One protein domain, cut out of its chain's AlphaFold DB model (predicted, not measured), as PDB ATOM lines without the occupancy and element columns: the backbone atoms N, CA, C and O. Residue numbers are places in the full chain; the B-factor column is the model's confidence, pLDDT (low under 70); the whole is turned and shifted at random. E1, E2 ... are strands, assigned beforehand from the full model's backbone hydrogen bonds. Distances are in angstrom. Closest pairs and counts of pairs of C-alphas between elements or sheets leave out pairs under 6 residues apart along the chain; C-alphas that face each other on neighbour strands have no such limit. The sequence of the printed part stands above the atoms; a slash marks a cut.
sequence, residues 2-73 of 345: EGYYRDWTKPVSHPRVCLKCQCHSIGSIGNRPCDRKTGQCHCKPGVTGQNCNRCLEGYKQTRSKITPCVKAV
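What this domain is: This is residues 2 to 73 of the 345 residues of an uncharacterized protein of Hymenolepis diminuta (UniProt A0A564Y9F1). This model has little regular structure: it is a loose rod with a small two-stranded hairpin toward each end, E1 with E2 and E3 with E4, and a long looping stretch, residues 21 to 58, between them. The printed part has 72 residues, no named helix and four strands, E1 to E4 along the chain, in two antiparallel sheets. The class is all strand, with 12 residues in named elements. The radius of gyration of the C-alphas is 14.2 A; the spans are 50 by 22 by 14 A.

Where its parts are: Find C-alpha 4 at (50.164, -12.778, -27.509), where E1, residues 4 to 6, begins; E2 is residues 18 to 20. E3 is residues 59 to 61, and E4, residues 69 to 71, ends at C-alpha 71, (27.206, -33.485, -20.484). Each has three residues; E1 measures 7.0 A, E2 6.8 A, E3 6.9 A and E4 7.0 A.

How they stand to each other: Look at N 5 and O 19, 2.8 A apart, in the antiparallel hairpin E1 and E2. In the hairpin E3 and E4, N 60 and O 70 are 2.8 A apart. E1 and E3 are apart. Between the hairpins, residues 47 to 48 pair antiparallel with 54 to 55.

The domain as a whole: The farthest C-alphas, Ser 13 and Val 73, are 50.2 A apart. The printed part has no cut. The links E1 to E2 and E2 to E3 are long. Residues 72 to 73 have pLDDT under 70.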
ATOM      1  N   GLU A   2      48.379  -8.953 -32.123       70.62
ATOM      2  CA  GLU A   2      47.255  -9.826 -31.786       70.62
ATOM      3  C   GLU A   2      47.783 -11.247 -31.550       70.62
ATOM      4  O   GLU A   2      48.730 -11.677 -32.206       70.62
ATOM      5  N   GLY A   3      47.211 -11.965 -30.582       83.44
ATOM      6  CA  GLY A   3      47.581 -13.359 -30.322       83.44
ATOM      7  C   GLY A   3      48.803 -13.572 -29.423       83.44
ATOM      8  O   GLY A   3      49.402 -14.641 -29.499       83.44
ATOM      9  N   TYR A   4      49.156 -12.609 -28.563       89.44
ATOM     10  CA  TYR A   4      50.164 -12.778 -27.509       89.44
ATOM     11  C   TYR A   4      49.646 -12.284 -26.147       89.44
ATOM     12  O   TYR A   4      48.897 -11.306 -26.089       89.44
ATOM     13  N   TYR A   5      50.071 -12.936 -25.063       92.06
ATOM     14  CA  TYR A   5      49.785 -12.581 -23.671       92.06
ATOM     15  C   TYR A   5      51.076 -12.430 -22.861       92.06
ATOM     16  O   TYR A   5      52.140 -12.898 -23.268       92.06
ATOM     17  N   ARG A   6      50.997 -11.730 -21.730       90.88
ATOM     18  CA  ARG A   6      52.159 -11.446 -20.886       90.88
ATOM     19  C   ARG A   6      52.470 -12.597 -19.928       90.88
ATOM     20  O   ARG A   6      51.588 -13.058 -19.212       90.88
ATOM     21  N   ASP A   7      53.743 -12.969 -19.851       90.56
ATOM     22  CA  ASP A   7      54.298 -13.796 -18.781       90.56
ATOM     23  C   ASP A   7      54.684 -12.913 -17.585       90.56
ATOM     24  O   ASP A   7      55.599 -12.092 -17.668       90.56
ATOM     25  N   TRP A   8      53.971 -13.064 -16.471       89.94
ATOM     26  CA  TRP A   8      54.220 -12.300 -15.246       89.94
ATOM     27  C   TRP A   8      55.393 -12.830 -14.418       89.94
ATOM     28  O   TRP A   8      55.843 -12.135 -13.513       89.94
ATOM     29  N   THR A   9      55.923 -14.013 -14.742       91.25
ATOM     30  CA  THR A   9      57.097 -14.581 -14.058       91.25
ATOM     31  C   THR A   9      58.411 -13.938 -14.505       91.25
ATOM     32  O   THR A   9      59.460 -14.199 -13.920       91.25
ATOM     33  N   LYS A  10      58.372 -13.089 -15.542       90.81
ATOM     34  CA  LYS A  10      59.550 -12.468 -16.152       90.81
ATOM     35  C   LYS A  10      59.474 -10.938 -16.122       90.81
ATOM     36  O   LYS A  10      58.385 -10.366 -16.235       90.81
ATOM     37  N   PRO A  11      60.627 -10.253 -16.017       91.69
ATOM     38  CA  PRO A  11      60.678  -8.799 -16.088       91.69
ATOM     39  C   PRO A  11      60.306  -8.296 -17.488       91.69
ATOM     40  O   PRO A  11      60.437  -9.007 -18.486       91.69
ATOM     41  N   VAL A  12      59.867  -7.035 -17.567       87.31
ATOM     42  CA  VAL A  12      59.396  -6.388 -18.811       87.31
ATOM     43  C   VAL A  12      60.451  -6.414 -19.922       87.31
ATOM     44  O   VAL A  12      60.101  -6.515 -21.092       87.31
ATOM     45  N   SER A  13      61.731  -6.340 -19.560       91.62
ATOM     46  CA  SER A  13      62.866  -6.341 -20.488       91.62
ATOM     47  C   SER A  13      63.189  -7.717 -21.074       91.62
ATOM     48  O   SER A  13      64.003  -7.817 -21.990       91.62
ATOM     49  N   HIS A  14      62.583  -8.794 -20.567       92.62
ATOM     50  CA  HIS A  14      62.927 -10.140 -20.999       92.62
ATOM     51  C   HIS A  14      62.382 -10.423 -22.415       92.62
ATOM     52  O   HIS A  14      61.179 -10.284 -22.646       92.62
ATOM     53  N   PRO A  15      63.189 -10.938 -23.364       87.00
ATOM     54  CA  PRO A  15      62.773 -11.140 -24.762       87.00
ATOM     55  C   PRO A  15      61.608 -12.133 -24.939       87.00
ATOM     56  O   PRO A  15      60.908 -12.120 -25.946       87.00
ATOM     57  N   ARG A  16      61.375 -12.994 -23.940       86.94
ATOM     58  CA  ARG A  16      60.252 -13.955 -23.870       86.94
ATOM     59  C   ARG A  16      59.142 -13.560 -22.885       86.94
ATOM     60  O   ARG A  16      58.474 -14.442 -22.352       86.94
ATOM     61  N   VAL A  17      58.983 -12.267 -22.592       90.31
ATOM     62  CA  VAL A  17      57.884 -11.756 -21.747       90.31
ATOM     63  C   VAL A  17      56.522 -11.829 -22.455       90.31
ATOM     64  O   VAL A  17      55.483 -11.873 -21.803       90.31
ATOM     65  N   CYS A  18      56.512 -11.885 -23.791       90.69
ATOM     66  CA  CYS A  18      55.311 -12.053 -24.610       90.69
ATOM     67  C   CYS A  18      55.203 -13.500 -25.108       90.69
ATOM     68  O   CYS A  18      56.006 -13.944 -25.927       90.69
ATOM     69  N   LEU A  19      54.189 -14.228 -24.646       90.38
ATOM     70  CA  LEU A  19      53.904 -15.609 -25.032       90.38
ATOM     71  C   LEU A  19      52.777 -15.662 -26.059       90.38
ATOM     72  O   LEU A  19      51.806 -14.921 -25.963       90.38
ATOM     73  N   LYS A  20      52.890 -16.545 -27.052       90.56
ATOM     74  CA  LYS A  20      51.862 -16.702 -28.089       90.56
ATOM     75  C   LYS A  20      50.622 -17.392 -27.513       90.56
ATOM     76  O   LYS A  20      50.735 -18.410 -26.835       90.56
ATOM     77  N   CYS A  21      49.438 -16.878 -27.835       91.06
ATOM     78  CA  CYS A  21      48.168 -17.540 -27.550       91.06
ATOM     79  C   CYS A  21      48.094 -18.877 -28.305       91.06
ATOM     80  O   CYS A  21      48.287 -18.918 -29.522       91.06
ATOM     81  N   GLN A  22      47.753 -19.957 -27.605       90.88
ATOM     82  CA  GLN A  22      47.609 -21.298 -28.182       90.88
ATOM     83  C   GLN A  22      46.165 -21.799 -28.057       90.88
ATOM     84  O   GLN A  22      45.905 -22.892 -27.563       90.88
ATOM     85  N   CYS A  23      45.201 -20.989 -28.493       92.19
ATOM     86  CA  CYS A  23      43.788 -21.350 -28.412       92.19
ATOM     87  C   CYS A  23      43.461 -22.555 -29.300       92.19
ATOM     88  O   CYS A  23      43.756 -22.566 -30.495       92.19
ATOM     89  N   HIS A  24      42.803 -23.562 -28.729       92.38
ATOM     90  CA  HIS A  24      42.406 -24.763 -29.450       92.38
ATOM     91  C   HIS A  24      41.315 -24.435 -30.478       92.38
ATOM     92  O   HIS A  24      40.251 -23.926 -30.114       92.38
ATOM     93  N   SER A  25      41.547 -24.759 -31.752       90.31
ATOM     94  CA  SER A  25      40.690 -24.353 -32.882       90.31
ATOM     95  C   SER A  25      39.254 -24.879 -32.795       90.31
ATOM     96  O   SER A  25      38.306 -24.221 -33.224       90.31
ATOM     97  N   ILE A  26      39.068 -26.062 -32.207       90.50
ATOM     98  CA  ILE A  26      37.747 -26.669 -32.025       90.50
ATOM     99  C   ILE A  26      37.095 -26.189 -30.725       90.50
ATOM    100  O   ILE A  26      35.882 -25.983 -30.694       90.50
ATOM    101  N   GLY A  27      37.887 -26.016 -29.666       90.06
ATOM    102  CA  GLY A  27      37.401 -25.716 -28.318       90.06
ATOM    103  C   GLY A  27      37.138 -24.234 -28.061       90.06
ATOM    104  O   GLY A  27      36.383 -23.905 -27.152       90.06
ATOM    105  N   SER A  28      37.713 -23.351 -28.878       92.62
ATOM    106  CA  SER A  28      37.611 -21.896 -28.732       92.62
ATOM    107  C   SER A  28      36.539 -21.290 -29.646       92.62
ATOM    108  O   SER A  28      36.169 -21.854 -30.682       92.62
ATOM    109  N   ILE A  29      36.005 -20.132 -29.262       89.00
ATOM    110  CA  ILE A  29      34.993 -19.384 -30.011       89.00
ATOM    111  C   ILE A  29      35.684 -18.557 -31.103       89.00
ATOM    112  O   ILE A  29      36.081 -17.410 -30.898       89.00
ATOM    113  N   GLY A  30      35.796 -19.156 -32.291       75.56
ATOM    114  CA  GLY A  30      36.434 -18.538 -33.456       75.56
ATOM    115  C   GLY A  30      37.949 -18.366 -33.294       75.56
ATOM    116  O   GLY A  30      38.531 -18.762 -32.289       75.56
ATOM    117  N   ASN A  31      38.592 -17.737 -34.280       71.19
ATOM    118  CA  ASN A  31      40.023 -17.405 -34.241       71.19
ATOM    119  C   ASN A  31      40.282 -16.103 -33.460       71.19
ATOM    120  O   ASN A  31      41.040 -15.247 -33.908       71.19
ATOM    121  N   ARG A  32      39.596 -15.899 -32.325       76.19
ATOM    122  CA  ARG A  32      39.801 -14.696 -31.510       76.19
ATOM    123  C   ARG A  32      41.093 -14.807 -30.688       76.19
ATOM    124  O   ARG A  32      41.395 -15.896 -30.196       76.19
ATOM    125  N   PRO A  33      41.833 -13.699 -30.499       80.81
ATOM    126  CA  PRO A  33      43.008 -13.684 -29.634       80.81
ATOM    127  C   PRO A  33      42.624 -13.943 -28.165       80.81
ATOM    128  O   PRO A  33      41.509 -13.629 -27.738       80.81
ATOM    129  N   CYS A  34      43.544 -14.544 -27.404       90.44
ATOM    130  CA  CYS A  34      43.384 -14.767 -25.966       90.44
ATOM    131  C   CYS A  34      43.515 -13.457 -25.172       90.44
ATOM    132  O   CYS A  34      44.002 -12.449 -25.693       90.44
ATOM    133  N   ASP A  35      43.074 -13.460 -23.914       90.75
ATOM    134  CA  ASP A  35      43.247 -12.318 -23.019       90.75
ATOM    135  C   ASP A  35      44.741 -11.993 -22.835       90.75
ATOM    136  O   ASP A  35      45.552 -12.845 -22.478       90.75
ATOM    137  N   ARG A  36      45.109 -10.729 -23.064       88.50
ATOM    138  CA  ARG A  36      46.497 -10.246 -23.026       88.50
ATOM    139  C   ARG A  36      47.115 -10.321 -21.627       88.50
ATOM    140  O   ARG A  36      48.339 -10.380 -21.525       88.50
ATOM    141  N   LYS A  37      46.297 -10.287 -20.567       87.75
ATOM    142  CA  LYS A  37      46.772 -10.336 -19.173       87.75
ATOM    143  C   LYS A  37      46.886 -11.759 -18.640       87.75
ATOM    144  O   LYS A  37      47.859 -12.054 -17.957       87.75
ATOM    145  N   THR A  38      45.901 -12.607 -18.927       88.00
ATOM    146  CA  THR A  38      45.783 -13.953 -18.334       88.00
ATOM    147  C   THR A  38      46.161 -15.081 -19.294       88.00
ATOM    148  O   THR A  38      46.374 -16.213 -18.867       88.00
ATOM    149  N   GLY A  39      46.219 -14.812 -20.599       91.06
ATOM    150  CA  GLY A  39      46.386 -15.838 -21.627       91.06
ATOM    151  C   GLY A  39      45.145 -16.701 -21.857       91.06
ATOM    152  O   GLY A  39      45.204 -17.637 -22.650       91.06
ATOM    153  N   GLN A  40      44.016 -16.414 -21.195       92.06
ATOM    154  CA  GLN A  40      42.810 -17.232 -21.292       92.06
ATOM    155  C   GLN A  40      42.125 -17.068 -22.656       92.06
ATOM    156  O   GLN A  40      41.779 -15.964 -23.089       92.06
ATOM    157  N   CYS A  41      41.898 -18.189 -23.332       93.19
ATOM    158  CA  CYS A  41      41.129 -18.270 -24.566       93.19
ATOM    159  C   CYS A  41      39.621 -18.278 -24.288       93.19
ATOM    160  O   CYS A  41      39.152 -18.767 -23.258       93.19
ATOM    161  N   HIS A  42      38.838 -17.775 -25.242       92.12
ATOM    162  CA  HIS A  42      37.380 -17.778 -25.162       92.12
ATOM    163  C   HIS A  42      36.842 -19.174 -25.496       92.12
ATOM    164  O   HIS A  42      36.758 -19.529 -26.671       92.12
ATOM    165  N   CYS A  43      36.493 -19.972 -24.488       93.62
ATOM    166  CA  CYS A  43      36.071 -21.361 -24.686       93.62
ATOM    167  C   CYS A  43      34.596 -21.493 -25.083       93.62
ATOM    168  O   CYS A  43      33.741 -20.720 -24.657       93.62
ATOM    169  N   LYS A  44      34.292 -22.506 -25.902       91.94
ATOM    170  CA  LYS A  44      32.921 -22.930 -26.205       91.94
ATOM    171  C   LYS A  44      32.252 -23.551 -24.966       91.94
ATOM    172  O   LYS A  44      32.952 -24.033 -24.074       91.94
ATOM    173  N   PRO A  45      30.908 -23.603 -24.916       90.88
ATOM    174  CA  PRO A  45      30.190 -24.229 -23.808       90.88
ATOM    175  C   PRO A  45      30.660 -25.667 -23.544       90.88
ATOM    176  O   PRO A  45      30.822 -26.448 -24.481       90.88
ATOM    177  N   GLY A  46      30.878 -26.011 -22.273       90.88
ATOM    178  CA  GLY A  46      31.345 -27.344 -21.867       90.88
ATOM    179  C   GLY A  46      32.847 -27.597 -22.058       90.88
ATOM    180  O   GLY A  46      33.315 -28.679 -21.706       90.88
ATOM    181  N   VAL A  47      33.610 -26.629 -22.580       94.62
ATOM    182  CA  VAL A  47      35.071 -26.690 -22.769       94.62
ATOM    183  C   VAL A  47      35.773 -25.798 -21.738       94.62
ATOM    184  O   VAL A  47      35.292 -24.714 -21.424       94.62
ATOM    185  N   THR A  48      36.919 -26.237 -21.221       93.44
ATOM    186  CA  THR A  48      37.726 -25.533 -20.215       93.44
ATOM    187  C   THR A  48      39.235 -25.660 -20.488       93.44
ATOM    188  O   THR A  48      39.668 -26.341 -21.423       93.44
ATOM    189  N   GLY A  49      40.045 -24.990 -19.661       92.31
ATOM    190  CA  GLY A  49      41.497 -24.839 -19.784       92.31
ATOM    191  C   GLY A  49      41.903 -23.486 -20.378       92.31
ATOM    192  O   GLY A  49      41.136 -22.886 -21.132       92.31
ATOM    193  N   GLN A  50      43.127 -23.028 -20.084       91.06
ATOM    194  CA  GLN A  50      43.669 -21.752 -20.589       91.06
ATOM    195  C   GLN A  50      43.599 -21.666 -22.122       91.06
ATOM    196  O   GLN A  50      43.244 -20.634 -22.681       91.06
ATOM    197  N   ASN A  51      43.810 -22.810 -22.778       92.69
ATOM    198  CA  ASN A  51      43.796 -22.972 -24.229       92.69
ATOM    199  C   ASN A  51      42.510 -23.630 -24.769       92.69
ATOM    200  O   ASN A  51      42.443 -23.938 -25.956       92.69
ATOM    201  N   CYS A  52      41.491 -23.873 -23.936       94.56
ATOM    202  CA  CYS A  52      40.246 -24.565 -24.315       94.56
ATOM    203  C   CYS A  52      40.451 -25.977 -24.904       94.56
ATOM    204  O   CYS A  52      39.826 -26.350 -25.899       94.56
ATOM    205  N   ASN A  53      41.353 -26.765 -24.316       93.25
ATOM    206  CA  ASN A  53      41.785 -28.071 -24.826       93.25
ATOM    207  C   ASN A  53      41.129 -29.284 -24.137       93.25
ATOM    208  O   ASN A  53      41.356 -30.412 -24.566       93.25
ATOM    209  N   ARG A  54      40.314 -29.090 -23.093       93.44
ATOM    210  CA  ARG A  54      39.657 -30.186 -22.356       93.44
ATOM    211  C   ARG A  54      38.193 -29.880 -22.060       93.44
ATOM    212  O   ARG A  54      37.797 -28.720 -22.049       93.44
ATOM    213  N   CYS A  55      37.377 -30.906 -21.832       94.06
ATOM    214  CA  CYS A  55      35.995 -30.703 -21.398       94.06
ATOM    215  C   CYS A  55      35.930 -30.376 -19.901       94.06
ATOM    216  O   CYS A  55      36.827 -30.757 -19.147       94.06
ATOM    217  N   LEU A  56      34.875 -29.672 -19.477       92.88
ATOM    218  CA  LEU A  56      34.556 -29.538 -18.056       92.88
ATOM    219  C   LEU A  56      34.294 -30.909 -17.426       92.88
ATOM    220  O   LEU A  56      33.950 -31.882 -18.101       92.88
ATOM    221  N   GLU A  57      34.418 -30.970 -16.107       90.06
ATOM    222  CA  GLU A  57      34.045 -32.156 -15.353       90.06
ATOM    223  C   GLU A  57      32.565 -32.512 -15.585       90.06
ATOM    224  O   GLU A  57      31.697 -31.643 -15.692       90.06
ATOM    225  N   GLY A  58      32.281 -33.804 -15.768       84.56
ATOM    226  CA  GLY A  58      30.953 -34.285 -16.163       84.56
ATOM    227  C   GLY A  58      30.599 -34.104 -17.649       84.56
ATOM    228  O   GLY A  58      29.506 -34.510 -18.058       84.56
ATOM    229  N   TYR A  59      31.499 -33.550 -18.473       89.75
ATOM    230  CA  TYR A  59      31.357 -33.471 -19.930       89.75
ATOM    231  C   TYR A  59      32.246 -34.499 -20.647       89.75
ATOM    232  O   TYR A  59      33.333 -34.853 -20.192       89.75
ATOM    233  N   LYS A  60      31.784 -34.981 -21.802       89.50
ATOM    234  CA  LYS A  60      32.484 -35.924 -22.682       89.50
ATOM    235  C   LYS A  60      32.723 -35.299 -24.052       89.50
ATOM    236  O   LYS A  60      31.892 -34.532 -24.545       89.50
ATOM    237  N   GLN A  61      33.865 -35.631 -24.654       88.94
ATOM    238  CA  GLN A  61      34.223 -35.177 -25.995       88.94
ATOM    239  C   GLN A  61      33.331 -35.841 -27.049       88.94
ATOM    240  O   GLN A  61      33.050 -37.036 -26.976       88.94
ATOM    241  N   THR A  62      32.910 -35.071 -28.048       85.56
ATOM    242  CA  THR A  62      32.140 -35.555 -29.198       85.56
ATOM    243  C   THR A  62      32.912 -35.340 -30.499       85.56
ATOM    244  O   THR A  62      33.931 -34.655 -30.542       85.56
ATOM    245  N   ARG A  63      32.394 -35.889 -31.604       85.62
ATOM    246  CA  ARG A  63      32.950 -35.680 -32.952       85.62
ATOM    247  C   ARG A  63      32.531 -34.342 -33.588       85.62
ATOM    248  O   ARG A  63      32.945 -34.037 -34.704       85.62
ATOM    249  N   SER A  64      31.692 -33.538 -32.925       83.50
ATOM    250  CA  SER A  64      31.152 -32.296 -33.491       83.50
ATOM    251  C   SER A  64      32.100 -31.112 -33.300       83.50
ATOM    252  O   SER A  64      32.406 -30.715 -32.179       83.50
ATOM    253  N   LYS A  65      32.475 -30.445 -34.401       85.19
ATOM    254  CA  LYS A  65      33.235 -29.178 -34.358       85.19
ATOM    255  C   LYS A  65      32.423 -28.011 -33.773       85.19
ATOM    256  O   LYS A  65      32.996 -27.025 -33.309       85.19
ATOM    257  N   ILE A  66      31.091 -28.101 -33.808       86.94
ATOM    258  CA  ILE A  66      30.186 -27.056 -33.307       86.94
ATOM    259  C   ILE A  66      30.040 -27.172 -31.786       86.94
ATOM    260  O   ILE A  66      30.125 -26.162 -31.096       86.94
ATOM    261  N   THR A  67      29.859 -28.392 -31.269       87.81
ATOM    262  CA  THR A  67      29.698 -28.683 -29.830       87.81
ATOM    263  C   THR A  67      30.634 -29.827 -29.424       87.81
ATOM    264  O   THR A  67      30.209 -30.982 -29.384       87.81
ATOM    265  N   PRO A  68      31.920 -29.537 -29.161       89.06
ATOM    266  CA  PRO A  68      32.921 -30.577 -28.927       89.06
ATOM    267  C   PRO A  68      32.797 -31.272 -27.569       89.06
ATOM    268  O   PRO A  68      33.335 -32.360 -27.422       89.06
ATOM    269  N   CYS A  69      32.088 -30.689 -26.599       92.06
ATOM    270  CA  CYS A  69      31.868 -31.267 -25.275       92.06
ATOM    271  C   CYS A  69      30.374 -31.242 -24.922       92.06
ATOM    272  O   CYS A  69      29.738 -30.195 -25.037       92.06
ATOM    273  N   VAL A  70      29.821 -32.369 -24.463       89.19
ATOM    274  CA  VAL A  70      28.420 -32.498 -23.998       89.19
ATOM    275  C   VAL A  70      28.367 -33.160 -22.625       89.19
ATOM    276  O   VAL A  70      29.270 -33.919 -22.285       89.19
ATOM    277  N   LYS A  71      27.336 -32.890 -21.822       85.56
ATOM    278  CA  LYS A  71      27.206 -33.485 -20.484       85.56
ATOM    279  C   LYS A  71      26.904 -34.986 -20.607       85.56
ATOM    280  O   LYS A  71      26.216 -35.403 -21.536       85.56
ATOM    281  N   ALA A  72      27.394 -35.810 -19.680       68.44
ATOM    282  CA  ALA A  72      27.239 -37.273 -19.735       68.44
ATOM    283  C   ALA A  72      25.769 -37.749 -19.840       68.44
ATOM    284  O   ALA A  72      25.504 -38.786 -20.440       68.44
ATOM    285  N   VAL A  73      24.808 -36.956 -19.353       63.88
ATOM    286  CA  VAL A  73      23.363 -37.232 -19.471       63.88
ATOM    287  C   VAL A  73      22.816 -37.071 -20.899       63.88
ATOM    288  O   VAL A  73      21.830 -37.708 -21.250       63.88
TER     289      VAL A  73